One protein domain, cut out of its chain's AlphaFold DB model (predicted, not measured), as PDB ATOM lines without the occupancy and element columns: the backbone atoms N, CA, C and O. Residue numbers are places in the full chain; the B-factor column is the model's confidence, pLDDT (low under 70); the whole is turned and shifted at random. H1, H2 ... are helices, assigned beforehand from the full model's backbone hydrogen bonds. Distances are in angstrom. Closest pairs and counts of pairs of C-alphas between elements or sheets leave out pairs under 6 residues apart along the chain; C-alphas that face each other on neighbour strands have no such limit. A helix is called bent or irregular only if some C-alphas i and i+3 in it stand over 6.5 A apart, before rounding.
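What this domain is: This is residues 4 to 93 of the 142 residues of an uncharacterized protein of Streptococcus thermophilus (UniProt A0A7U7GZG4). A small bundle of helices has a long arm sticking out at one end: H1 and H2 lie side by side, the first arm of H4 packs along H2, and H3 folds back beside them. Residues 84 to 93, of which 84 to 92 belong to H4, stand free, and the body without them spans 37 by 20 by 18 A. The printed part has 90 residues, all helix in class, with H1, H2, H3 and H4 in chain order. It is only just compact, close to loose, with a radius of gyration of the C-alphas of 14.2 A and spans of 49 by 20 by 19 A.

How they stand to each other: Begin with H4, residues 61 to 92, assigned as one helix by its hydrogen bonds but bent: C-alphas 78 and 81 are 6.7 A apart, and arms H4a, residues 61 to 78, and H4b, residues 81 to 92, stand at a steep tilt of 61 degrees. H4a touches H2, residues 19 to 35, closest at the C-alphas of Ser 26 and Cys 75, 5.0 A. H2 and H1, residues 4 to 15, form a hairpin, closest at C-alphas 10 and 25, 4.2 A. H2 and H3, residues 37 to 57, form another, closest at C-alphas 33 and 40, 5.9 A; H1, H2 and H3 are an up and down bundle, each running against the one before. Every O i to N i+4 pair is within hydrogen-bond range in H1 and H4a, against 10 of 13 in H2, 15 of 17 in H3 and 7 of 8 in H4b.

Where its parts are: Find C-alpha 4 at (121.230, 119.373, 122.411), where H1 begins. H2 is 26.1 A long and irregular, with C-alphas 20 and 23 7.9 A apart; H3 is 30.8 A, H4a 26.0 A. H4b ends at C-alpha 92, (102.337, 110.633, 148.548).

The domain as a whole: The C-alphas farthest apart, of Asp 59 and Thr 93, are 49.4 A apart. The printed part has no cut, and its three links are tight. Look for pLDDT under 70 at residues 15 to 20, 54 to 62, 64 and 93.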
ATOM      1  N   LEU A   4     119.792 119.529 122.154       74.88
ATOM      2  CA  LEU A   4     121.230 119.373 122.411       74.88
ATOM      3  C   LEU A   4     122.090 120.453 121.710       74.88
ATOM      4  O   LEU A   4     122.949 121.038 122.373       74.88
ATOM      5  N   PRO A   5     121.854 120.792 120.421       77.62
ATOM      6  CA  PRO A   5     122.627 121.829 119.732       77.62
ATOM      7  C   PRO A   5     122.466 123.209 120.376       77.62
ATOM      8  O   PRO A   5     123.421 123.980 120.457       77.62
ATOM      9  N   LEU A   6     121.266 123.504 120.884       80.25
ATOM     10  CA  LEU A   6     120.950 124.774 121.535       80.25
ATOM     11  C   LEU A   6     121.733 124.943 122.845       80.25
ATOM     12  O   LEU A   6     122.231 126.028 123.136       80.25
ATOM     13  N   ILE A   7     121.898 123.859 123.606       81.00
ATOM     14  CA  ILE A   7     122.658 123.865 124.861       81.00
ATOM     15  C   ILE A   7     124.145 124.060 124.597       81.00
ATOM     16  O   ILE A   7     124.772 124.870 125.276       81.00
ATOM     17  N   PHE A   8     124.705 123.390 123.586       80.19
ATOM     18  CA  PHE A   8     126.098 123.613 123.198       80.19
ATOM     19  C   PHE A   8     126.340 125.045 122.704       80.19
ATOM     20  O   PHE A   8     127.350 125.647 123.067       80.19
ATOM     21  N   ALA A   9     125.404 125.626 121.947       79.25
ATOM     22  CA  ALA A   9     125.490 127.019 121.509       79.25
ATOM     23  C   ALA A   9     125.409 128.010 122.687       79.25
ATOM     24  O   ALA A   9     126.203 128.952 122.762       79.25
ATOM     25  N   GLY A  10     124.494 127.776 123.635       76.62
ATOM     26  CA  GLY A  10     124.383 128.567 124.862       76.62
ATOM     27  C   GLY A  10     125.630 128.450 125.740       76.62
ATOM     28  O   GLY A  10     126.137 129.458 126.232       76.62
ATOM     29  N   ALA A  11     126.184 127.242 125.873       74.94
ATOM     30  CA  ALA A  11     127.432 127.004 126.588       74.94
ATOM     31  C   ALA A  11     128.567 127.792 125.926       74.94
ATOM     32  O   ALA A  11     129.234 128.590 126.580       74.94
ATOM     33  N   TYR A  12     128.733 127.658 124.611       75.94
ATOM     34  CA  TYR A  12     129.760 128.379 123.866       75.94
ATOM     35  C   TYR A  12     129.672 129.902 124.052       75.94
ATOM     36  O   TYR A  12     130.699 130.555 124.238       75.94
ATOM     37  N   GLN A  13     128.469 130.484 124.065       74.06
ATOM     38  CA  GLN A  13     128.303 131.920 124.321       74.06
ATOM     39  C   GLN A  13     128.744 132.325 125.730       74.06
ATOM     40  O   GLN A  13     129.414 133.342 125.879       74.06
ATOM     41  N   VAL A  14     128.444 131.516 126.746       71.19
ATOM     42  CA  VAL A  14     128.850 131.783 128.135       71.19
ATOM     43  C   VAL A  14     130.359 131.561 128.347       71.19
ATOM     44  O   VAL A  14     130.992 132.273 129.130       71.19
ATOM     45  N   PHE A  15     130.956 130.611 127.620       65.00
ATOM     46  CA  PHE A  15     132.358 130.203 127.764       65.00
ATOM     47  C   PHE A  15     133.344 130.897 126.820       65.00
ATOM     48  O   PHE A  15     134.518 131.000 127.149       65.00
ATOM     49  N   LYS A  16     132.945 131.392 125.653       61.25
ATOM     50  CA  LYS A  16     133.882 132.024 124.702       61.25
ATOM     51  C   LYS A  16     133.369 133.344 124.127       61.25
ATOM     52  O   LYS A  16     134.183 134.147 123.686       61.25
ATOM     53  N   GLY A  17     132.059 133.582 124.174       63.69
ATOM     54  CA  GLY A  17     131.412 134.794 123.667       63.69
ATOM     55  C   GLY A  17     130.944 135.761 124.762       63.69
ATOM     56  O   GLY A  17     131.603 135.949 125.785       63.69
ATOM     57  N   ASP A  18     129.789 136.387 124.521       68.69
ATOM     58  CA  ASP A  18     129.151 137.337 125.433       68.69
ATOM     59  C   ASP A  18     128.481 136.649 126.632       68.69
ATOM     60  O   ASP A  18     127.404 136.056 126.519       68.69
ATOM     61  N   TYR A  19     129.047 136.865 127.822       62.38
ATOM     62  CA  TYR A  19     128.501 136.415 129.111       62.38
ATOM     63  C   TYR A  19     127.071 136.918 129.389       62.38
ATOM     64  O   TYR A  19     126.356 136.330 130.199       62.38
ATOM     65  N   ARG A  20     126.620 137.991 128.720       63.16
ATOM     66  CA  ARG A  20     125.253 138.523 128.864       63.16
ATOM     67  C   ARG A  20     124.175 137.637 128.231       63.16
ATOM     68  O   ARG A  20     123.009 137.801 128.570       63.16
ATOM     69  N   LYS A  21     124.540 136.689 127.360       73.44
ATOM     70  CA  LYS A  21     123.594 135.760 126.709       73.44
ATOM     71  C   LYS A  21     123.347 134.472 127.509       73.44
ATOM     72  O   LYS A  21     122.816 133.498 126.982       73.44
ATOM     73  N   TRP A  22     123.637 134.497 128.810       72.69
ATOM     74  CA  TRP A  22     123.289 133.443 129.768       72.69
ATOM     75  C   TRP A  22     121.815 132.965 129.732       72.69
ATOM     76  O   TRP A  22     121.603 131.775 129.989       72.69
ATOM     77  N   PRO A  23     120.793 133.775 129.356       77.75
ATOM     78  CA  PRO A  23     119.414 133.285 129.280       77.75
ATOM     79  C   PRO A  23     119.222 132.213 128.203       77.75
ATOM     80  O   PRO A  23     118.397 131.321 128.369       77.75
ATOM     81  N   MET A  24     120.012 132.242 127.124       78.50
ATOM     82  CA  MET A  24     119.902 131.272 126.032       78.50
ATOM     83  C   MET A  24     120.285 129.855 126.487       78.50
ATOM     84  O   MET A  24     119.647 128.880 126.089       78.50
ATOM     85  N   LEU A  25     121.267 129.745 127.391       81.00
ATOM     86  CA  LEU A  25     121.618 128.487 128.052       81.00
ATOM     87  C   LEU A  25     120.484 128.003 128.970       81.00
ATOM     88  O   LEU A  25     120.139 126.823 128.952       81.00
ATOM     89  N   SER A  26     119.887 128.914 129.745       81.19
ATOM     90  CA  SER A  26     118.788 128.600 130.669       81.19
ATOM     91  C   SER A  26     117.543 128.089 129.927       81.19
ATOM     92  O   SER A  26     116.975 127.058 130.288       81.19
ATOM     93  N   ILE A  27     117.175 128.733 128.814       82.94
ATOM     94  CA  ILE A  27     116.071 128.301 127.943       82.94
ATOM     95  C   ILE A  27     116.362 126.914 127.346       82.94
ATOM     96  O   ILE A  27     115.505 126.035 127.372       82.94
ATOM     97  N   GLY A  28     117.585 126.668 126.865       81.81
ATOM     98  CA  GLY A  28     117.958 125.348 126.342       81.81
ATOM     99  C   GLY A  28     117.860 124.234 127.388       81.81
ATOM    100  O   GLY A  28     117.337 123.157 127.096       81.81
ATOM    101  N   MET A  29     118.311 124.501 128.616       80.56
ATOM    102  CA  MET A  29     118.258 123.526 129.708       80.56
ATOM    103  C   MET A  29     116.829 123.279 130.203       80.56
ATOM    104  O   MET A  29     116.463 122.125 130.410       80.56
ATOM    105  N   THR A  30     115.988 124.312 130.314       82.56
ATOM    106  CA  THR A  30     114.575 124.150 130.711       82.56
ATOM    107  C   THR A  30     113.789 123.310 129.705       82.56
ATOM    108  O   THR A  30     113.106 122.372 130.112       82.56
ATOM    109  N   LEU A  31     113.940 123.546 128.396       81.31
ATOM    110  CA  LEU A  31     113.292 122.710 127.371       81.31
ATOM    111  C   LEU A  31     113.755 121.244 127.423       81.31
ATOM    112  O   LEU A  31     112.965 120.328 127.165       81.31
ATOM    113  N   LEU A  32     115.020 120.996 127.781       81.00
ATOM    114  CA  LEU A  32     115.514 119.636 128.003       81.00
ATOM    115  C   LEU A  32     114.850 118.972 129.215       81.00
ATOM    116  O   LEU A  32     114.501 117.792 129.128       81.00
ATOM    117  N   VAL A  33     114.654 119.721 130.307       82.06
ATOM    118  CA  VAL A  33     113.983 119.238 131.527       82.06
ATOM    119  C   VAL A  33     112.557 118.781 131.245       82.06
ATOM    120  O   VAL A  33     112.174 117.696 131.688       82.06
ATOM    121  N   TYR A  34     111.828 119.531 130.419       80.56
ATOM    122  CA  TYR A  34     110.484 119.146 129.986       80.56
ATOM    123  C   TYR A  34     110.463 117.911 129.080       80.56
ATOM    124  O   TYR A  34     109.500 117.152 129.093       80.56
ATOM    125  N   SER A  35     111.514 117.691 128.288       83.19
ATOM    126  CA  SER A  35     111.530 116.604 127.304       83.19
ATOM    127  C   SER A  35     111.917 115.254 127.901       83.19
ATOM    128  O   SER A  35     111.298 114.242 127.586       83.19
ATOM    129  N   HIS A  36     113.005 115.202 128.679       79.75
ATOM    130  CA  HIS A  36     113.529 113.939 129.197       79.75
ATOM    131  C   HIS A  36     114.532 114.152 130.340       79.75
ATOM    132  O   HIS A  36     115.672 114.559 130.108       79.75
ATOM    133  N   LEU A  37     114.164 113.759 131.563       79.00
ATOM    134  CA  LEU A  37     114.990 113.949 132.767       79.00
ATOM    135  C   LEU A  37     116.372 113.270 132.682       79.00
ATOM    136  O   LEU A  37     117.375 113.869 133.056       79.00
ATOM    137  N   LEU A  38     116.468 112.058 132.118       80.75
ATOM    138  CA  LEU A  38     117.766 111.371 131.975       80.75
ATOM    139  C   LEU A  38     118.745 112.119 131.049       80.75
ATOM    140  O   LEU A  38     119.947 112.134 131.297       80.75
ATOM    141  N   SER A  39     118.244 112.782 130.001       81.75
ATOM    142  CA  SER A  39     119.088 113.588 129.114       81.75
ATOM    143  C   SER A  39     119.591 114.849 129.809       81.75
ATOM    144  O   SER A  39     120.715 115.265 129.544       81.75
ATOM    145  N   VAL A  40     118.801 115.424 130.727       82.31
ATOM    146  CA  VAL A  40     119.246 116.538 131.579       82.31
ATOM    147  C   VAL A  40     120.454 116.117 132.398       82.31
ATOM    148  O   VAL A  40     121.434 116.850 132.412       82.31
ATOM    149  N   PHE A  41     120.406 114.939 133.027       82.88
ATOM    150  CA  PHE A  41     121.495 114.439 133.869       82.88
ATOM    151  C   PHE A  41     122.818 114.315 133.102       82.88
ATOM    152  O   PHE A  41     123.867 114.748 133.574       82.88
ATOM    153  N   ILE A  42     122.772 113.776 131.883       84.00
ATOM    154  CA  ILE A  42     123.965 113.656 131.034       84.00
ATOM    155  C   ILE A  42     124.446 115.046 130.584       84.00
ATOM    156  O   ILE A  42     125.645 115.328 130.610       84.00
ATOM    157  N   ALA A  43     123.526 115.937 130.201       82.56
ATOM    158  CA  ALA A  43     123.858 117.283 129.742       82.56
ATOM    159  C   ALA A  43     124.474 118.155 130.851       82.56
ATOM    160  O   ALA A  43     125.450 118.861 130.595       82.56
ATOM    161  N   THR A  44     123.955 118.094 132.082       82.81
ATOM    162  CA  THR A  44     124.532 118.802 133.236       82.81
ATOM    163  C   THR A  44     125.911 118.263 133.590       82.81
ATOM    164  O   THR A  44     126.811 119.055 133.874       82.81
ATOM    165  N   LEU A  45     126.113 116.945 133.524       85.00
ATOM    166  CA  LEU A  45     127.414 116.327 133.776       85.00
ATOM    167  C   LEU A  45     128.457 116.801 132.751       85.00
ATOM    168  O   LEU A  45     129.531 117.264 133.140       85.00
ATOM    169  N   LEU A  46     128.116 116.800 131.458       85.19
ATOM    170  CA  LEU A  46     128.987 117.325 130.399       85.19
ATOM    171  C   LEU A  46     129.294 118.819 130.577       85.19
ATOM    172  O   LEU A  46     130.453 119.222 130.473       85.19
ATOM    173  N   LEU A  47     128.282 119.636 130.885       82.31
ATOM    174  CA  LEU A  47     128.457 121.066 131.164       82.31
ATOM    175  C   LEU A  47     129.369 121.315 132.367       82.31
ATOM    176  O   LEU A  47     130.173 122.243 132.333       82.31
ATOM    177  N   THR A  48     129.272 120.485 133.406       80.00
ATOM    178  CA  THR A  48     130.098 120.602 134.615       80.00
ATOM    179  C   THR A  48     131.559 120.284 134.318       80.00
ATOM    180  O   THR A  48     132.440 121.038 134.725       80.00
ATOM    181  N   ILE A  49     131.829 119.219 133.556       81.75
ATOM    182  CA  ILE A  49     133.193 118.881 133.120       81.75
ATOM    183  C   ILE A  49     133.764 120.005 132.249       81.75
ATOM    184  O   ILE A  49     134.885 120.458 132.476       81.75
ATOM    185  N   TYR A  50     132.980 120.500 131.287       78.12
ATOM    186  CA  TYR A  50     133.399 121.593 130.410       78.12
ATOM    187  C   TYR A  50     133.681 122.882 131.194       78.12
ATOM    188  O   TYR A  50     134.686 123.553 130.956       78.12
ATOM    189  N   PHE A  51     132.840 123.191 132.184       76.44
ATOM    190  CA  PHE A  51     133.048 124.302 133.105       76.44
ATOM    191  C   PHE A  51     134.343 124.154 133.907       76.44
ATOM    192  O   PHE A  51     135.091 125.122 134.013       76.44
ATOM    193  N   LEU A  52     134.633 122.958 134.428       76.56
ATOM    194  CA  LEU A  52     135.825 122.694 135.233       76.56
ATOM    195  C   LEU A  52     137.116 122.889 134.423       76.56
ATOM    196  O   LEU A  52     138.045 123.541 134.896       76.56
ATOM    197  N   ILE A  53     137.142 122.396 133.180       76.31
ATOM    198  CA  ILE A  53     138.261 122.595 132.244       76.31
ATOM    199  C   ILE A  53     138.427 124.087 131.929       76.31
ATOM    200  O   ILE A  53     139.537 124.616 131.940       76.31
ATOM    201  N   PHE A  54     137.320 124.793 131.692       69.81
ATOM    202  CA  PHE A  54     137.354 126.218 131.381       69.81
ATOM    203  C   PHE A  54     137.807 127.083 132.569       69.81
ATOM    204  O   PHE A  54     138.496 128.086 132.379       69.81
ATOM    205  N   LEU A  55     137.464 126.688 133.798       67.25
ATOM    206  CA  LEU A  55     137.847 127.387 135.026       67.25
ATOM    207  C   LEU A  55     139.372 127.435 135.225       67.25
ATOM    208  O   LEU A  55     139.876 128.381 135.826       67.25
ATOM    209  N   ILE A  56     140.088 126.434 134.704       65.75
ATOM    210  CA  ILE A  56     141.551 126.317 134.776       65.75
ATOM    211  C   ILE A  56     142.242 127.247 133.759       65.75
ATOM    212  O   ILE A  56     143.354 127.701 134.010       65.75
ATOM    213  N   CYS A  57     141.589 127.577 132.639       62.69
ATOM    214  CA  CYS A  57     142.194 128.338 131.534       62.69
ATOM    215  C   CYS A  57     141.760 129.814 131.425       62.69
ATOM    216  O   CYS A  57     142.247 130.511 130.538       62.69
ATOM    217  N   ALA A  58     140.835 130.308 132.256       58.88
ATOM    218  CA  ALA A  58     140.216 131.623 132.054       58.88
ATOM    219  C   ALA A  58     140.677 132.706 133.047       58.88
ATOM    220  O   ALA A  58     140.609 132.514 134.259       58.88
ATOM    221  N   ASP A  59     141.032 133.884 132.522       57.22
ATOM    222  CA  ASP A  59     141.501 135.058 133.286       57.22
ATOM    223  C   ASP A  59     140.349 135.838 133.981       57.22
ATOM    224  O   ASP A  59     140.446 136.267 135.128       57.22
ATOM    225  N   GLU A  60     139.164 135.923 133.360       65.00
ATOM    226  CA  GLU A  60     137.991 136.685 133.854       65.00
ATOM    227  C   GLU A  60     136.950 135.794 134.569       65.00
ATOM    228  O   GLU A  60     135.763 135.732 134.224       65.00
ATOM    229  N   ARG A  61     137.411 135.063 135.589       66.38
ATOM    230  CA  ARG A  61     136.674 133.962 136.252       66.38
ATOM    231  C   ARG A  61     135.375 134.415 136.924       66.38
ATOM    232  O   ARG A  61     134.324 133.804 136.752       66.38
ATOM    233  N   LYS A  62     135.428 135.512 137.684       68.81
ATOM    234  CA  LYS A  62     134.346 135.916 138.603       68.81
ATOM    235  C   LYS A  62     133.042 136.273 137.878       68.81
ATOM    236  O   LYS A  62     131.979 135.798 138.264       68.81
ATOM    237  N   LYS A  63     133.119 137.057 136.798       72.00
ATOM    238  CA  LYS A  63     131.934 137.505 136.038       72.00
ATOM    239  C   LYS A  63     131.237 136.343 135.322       72.00
ATOM    240  O   LYS A  63     130.012 136.301 135.253       72.00
ATOM    241  N   ARG A  64     132.015 135.376 134.828       68.56
ATOM    242  CA  ARG A  64     131.505 134.200 134.103       68.56
ATOM    243  C   ARG A  64     130.844 133.187 135.031       68.56
ATOM    244  O   ARG A  64     129.783 132.667 134.702       68.56
ATOM    245  N   ILE A  65     131.422 132.974 136.214       72.94
ATOM    246  CA  ILE A  65     130.811 132.150 137.266       72.94
ATOM    247  C   ILE A  65     129.460 132.743 137.679       72.94
ATOM    248  O   ILE A  65     128.472 132.021 137.760       72.94
ATOM    249  N   MET A  66     129.387 134.063 137.863       75.00
ATOM    250  CA  MET A  66     128.146 134.734 138.258       75.00
ATOM    251  C   MET A  66     127.049 134.625 137.183       75.00
ATOM    252  O   MET A  66     125.887 134.394 137.508       75.00
ATOM    253  N   ALA A  67     127.416 134.699 135.897       75.69
ATOM    254  CA  ALA A  67     126.485 134.471 134.789       75.69
ATOM    255  C   ALA A  67     125.969 133.020 134.731       75.69
ATOM    256  O   ALA A  67     124.782 132.803 134.484       75.69
ATOM    257  N   LEU A  68     126.826 132.027 135.001       76.50
ATOM    258  CA  LEU A  68     126.413 130.619 135.073       76.50
ATOM    259  C   LEU A  68     125.501 130.339 136.260       76.50
ATOM    260  O   LEU A  68     124.497 129.651 136.091       76.50
ATOM    261  N   ILE A  69     125.808 130.899 137.431       79.25
ATOM    262  CA  ILE A  69     124.944 130.787 138.610       79.25
ATOM    263  C   ILE A  69     123.560 131.353 138.289       79.25
ATOM    264  O   ILE A  69     122.566 130.672 138.526       79.25
ATOM    265  N   ASN A  70     123.480 132.535 137.667       79.94
ATOM    266  CA  ASN A  70     122.199 133.113 137.258       79.94
ATOM    267  C   ASN A  70     121.455 132.242 136.231       79.94
ATOM    268  O   ASN A  70     120.238 132.096 136.328       79.94
ATOM    269  N   ALA A  71     122.161 131.619 135.281       78.06
ATOM    270  CA  ALA A  71     121.544 130.713 134.310       78.06
ATOM    271  C   ALA A  71     120.973 129.447 134.959       78.06
ATOM    272  O   ALA A  71     119.853 129.045 134.628       78.06
ATOM    273  N   VAL A  72     121.726 128.839 135.883       80.75
ATOM    274  CA  VAL A  72     121.297 127.660 136.648       80.75
ATOM    275  C   VAL A  72     120.105 128.015 137.526       80.75
ATOM    276  O   VAL A  72     119.106 127.309 137.484       80.75
ATOM    277  N   LEU A  73     120.176 129.132 138.250       84.94
ATOM    278  CA  LEU A  73     119.121 129.582 139.153       84.94
ATOM    279  C   LEU A  73     117.831 129.915 138.389       84.94
ATOM    280  O   LEU A  73     116.749 129.505 138.790       84.94
ATOM    281  N   SER A  74     117.937 130.577 137.236       80.38
ATOM    282  CA  SER A  74     116.785 130.803 136.353       80.38
ATOM    283  C   SER A  74     116.216 129.489 135.804       80.38
ATOM    284  O   SER A  74     115.001 129.343 135.698       80.38
ATOM    285  N   CYS A  75     117.071 128.514 135.481       84.12
ATOM    286  CA  CYS A  75     116.632 127.221 134.962       84.12
ATOM    287  C   CYS A  75     115.895 126.413 136.033       84.12
ATOM    288  O   CYS A  75     114.856 125.827 135.735       84.12
ATOM    289  N   THR A  76     116.412 126.382 137.264       81.88
ATOM    290  CA  THR A  76     115.791 125.665 138.386       81.88
ATOM    291  C   THR A  76     114.467 126.296 138.796       81.88
ATOM    292  O   THR A  76     113.511 125.582 139.084       81.88
ATOM    293  N   LEU A  77     114.377 127.626 138.767       86.75
ATOM    294  CA  LEU A  77     113.149 128.348 139.092       86.75
ATOM    295  C   LEU A  77     112.051 128.084 138.050       86.75
ATOM    296  O   LEU A  77     110.895 127.885 138.412       86.75
ATOM    297  N   MET A  78     112.412 127.985 136.765       81.38
ATOM    298  CA  MET A  78     111.472 127.605 135.701       81.38
ATOM    299  C   MET A  78     111.108 126.113 135.705       81.38
ATOM    300  O   MET A  78     109.994 125.766 135.315       81.38
ATOM    301  N   SER A  79     112.009 125.219 136.125       80.69
ATOM    302  CA  SER A  79     111.724 123.778 136.206       80.69
ATOM    303  C   SER A  79     111.012 123.357 137.492       80.69
ATOM    304  O   SER A  79     110.538 122.222 137.586       80.69
ATOM    305  N   LEU A  80     110.883 124.262 138.468       84.06
ATOM    306  CA  LEU A  80     110.220 124.008 139.747       84.06
ATOM    307  C   LEU A  80     108.791 123.480 139.561       84.06
ATOM    308  O   LEU A  80     108.379 122.569 140.273       84.06
ATOM    309  N   PHE A  81     108.074 123.987 138.553       83.75
ATOM    310  CA  PHE A  81     106.717 123.549 138.218       83.75
ATOM    311  C   PHE A  81     106.617 122.045 137.916       83.75
ATOM    312  O   PHE A  81     105.593 121.437 138.198       83.75
ATOM    313  N   GLN A  82     107.673 121.427 137.382       81.75
ATOM    314  CA  GLN A  82     107.726 119.987 137.111       81.75
ATOM    315  C   GLN A  82     108.299 119.192 138.293       81.75
ATOM    316  O   GLN A  82     107.893 118.055 138.531       81.75
ATOM    317  N   ILE A  83     109.241 119.772 139.040       83.12
ATOM    318  CA  ILE A  83     109.908 119.100 140.167       83.12
ATOM    319  C   ILE A  83     108.967 118.966 141.371       83.12
ATOM    320  O   ILE A  83     108.952 117.919 142.011       83.12
ATOM    321  N   VAL A  84     108.157 119.986 141.668       85.19
ATOM    322  CA  VAL A  84     107.201 119.972 142.790       85.19
ATOM    323  C   VAL A  84     106.196 118.812 142.698       85.19
ATOM    324  O   VAL A  84     106.166 118.011 143.630       85.19
ATOM    325  N   PRO A  85     105.421 118.636 141.605       83.00
ATOM    326  CA  PRO A  85     104.486 117.517 141.501       83.00
ATOM    327  C   PRO A  85     105.200 116.162 141.484       83.00
ATOM    328  O   PRO A  85     104.642 115.180 141.959       83.00
ATOM    329  N   LEU A  86     106.444 116.096 140.994       83.69
ATOM    330  CA  LEU A  86     107.250 114.877 141.052       83.69
ATOM    331  C   LEU A  86     107.613 114.506 142.498       83.69
ATOM    332  O   LEU A  86     107.498 113.342 142.874       83.69
ATOM    333  N   ILE A  87     108.036 115.478 143.311       84.81
ATOM    334  CA  ILE A  87     108.357 115.262 144.731       84.81
ATOM    335  C   ILE A  87     107.101 114.865 145.505       84.81
ATOM    336  O   ILE A  87     107.134 113.884 146.244       84.81
ATOM    337  N   GLU A  88     105.999 115.586 145.297       84.88
ATOM    338  CA  GLU A  88     104.690 115.254 145.866       84.88
ATOM    339  C   GLU A  88     104.297 113.822 145.493       84.88
ATOM    340  O   GLU A  88     103.958 113.020 146.359       84.88
ATOM    341  N   GLN A  89     104.440 113.440 144.223       81.38
ATOM    342  CA  GLN A  89     104.164 112.078 143.793       81.38
ATOM    343  C   GLN A  89     105.040 111.065 144.537       81.38
ATOM    344  O   GLN A  89     104.501 110.083 145.028       81.38
ATOM    345  N   ILE A  90     106.346 111.296 144.686       82.62
ATOM    346  CA  ILE A  90     107.256 110.381 145.401       82.62
ATOM    347  C   ILE A  90     106.904 110.261 146.895       82.62
ATOM    348  O   ILE A  90     107.016 109.174 147.456       82.62
ATOM    349  N   LEU A  91     106.475 111.349 147.542       82.19
ATOM    350  CA  LEU A  91     106.096 111.354 148.961       82.19
ATOM    351  C   LEU A  91     104.717 110.728 149.216       82.19
ATOM    352  O   LEU A  91     104.542 110.001 150.194       82.19
ATOM    353  N   PHE A  92     103.738 111.020 148.355       75.88
ATOM    354  CA  PHE A  92     102.337 110.633 148.548       75.88
ATOM    355  C   PHE A  92     101.952 109.330 147.850       75.88
ATOM    356  O   PHE A  92     100.999 108.674 148.285       75.88
ATOM    357  N   THR A  93     102.701 108.882 146.836       65.31
ATOM    358  CA  THR A  93     102.636 107.469 146.455       65.31
ATOM    359  C   THR A  93     103.329 106.674 147.546       65.31
ATOM    360  O   THR A  93     104.533 106.437 147.524       65.31
TER     361      THR A  93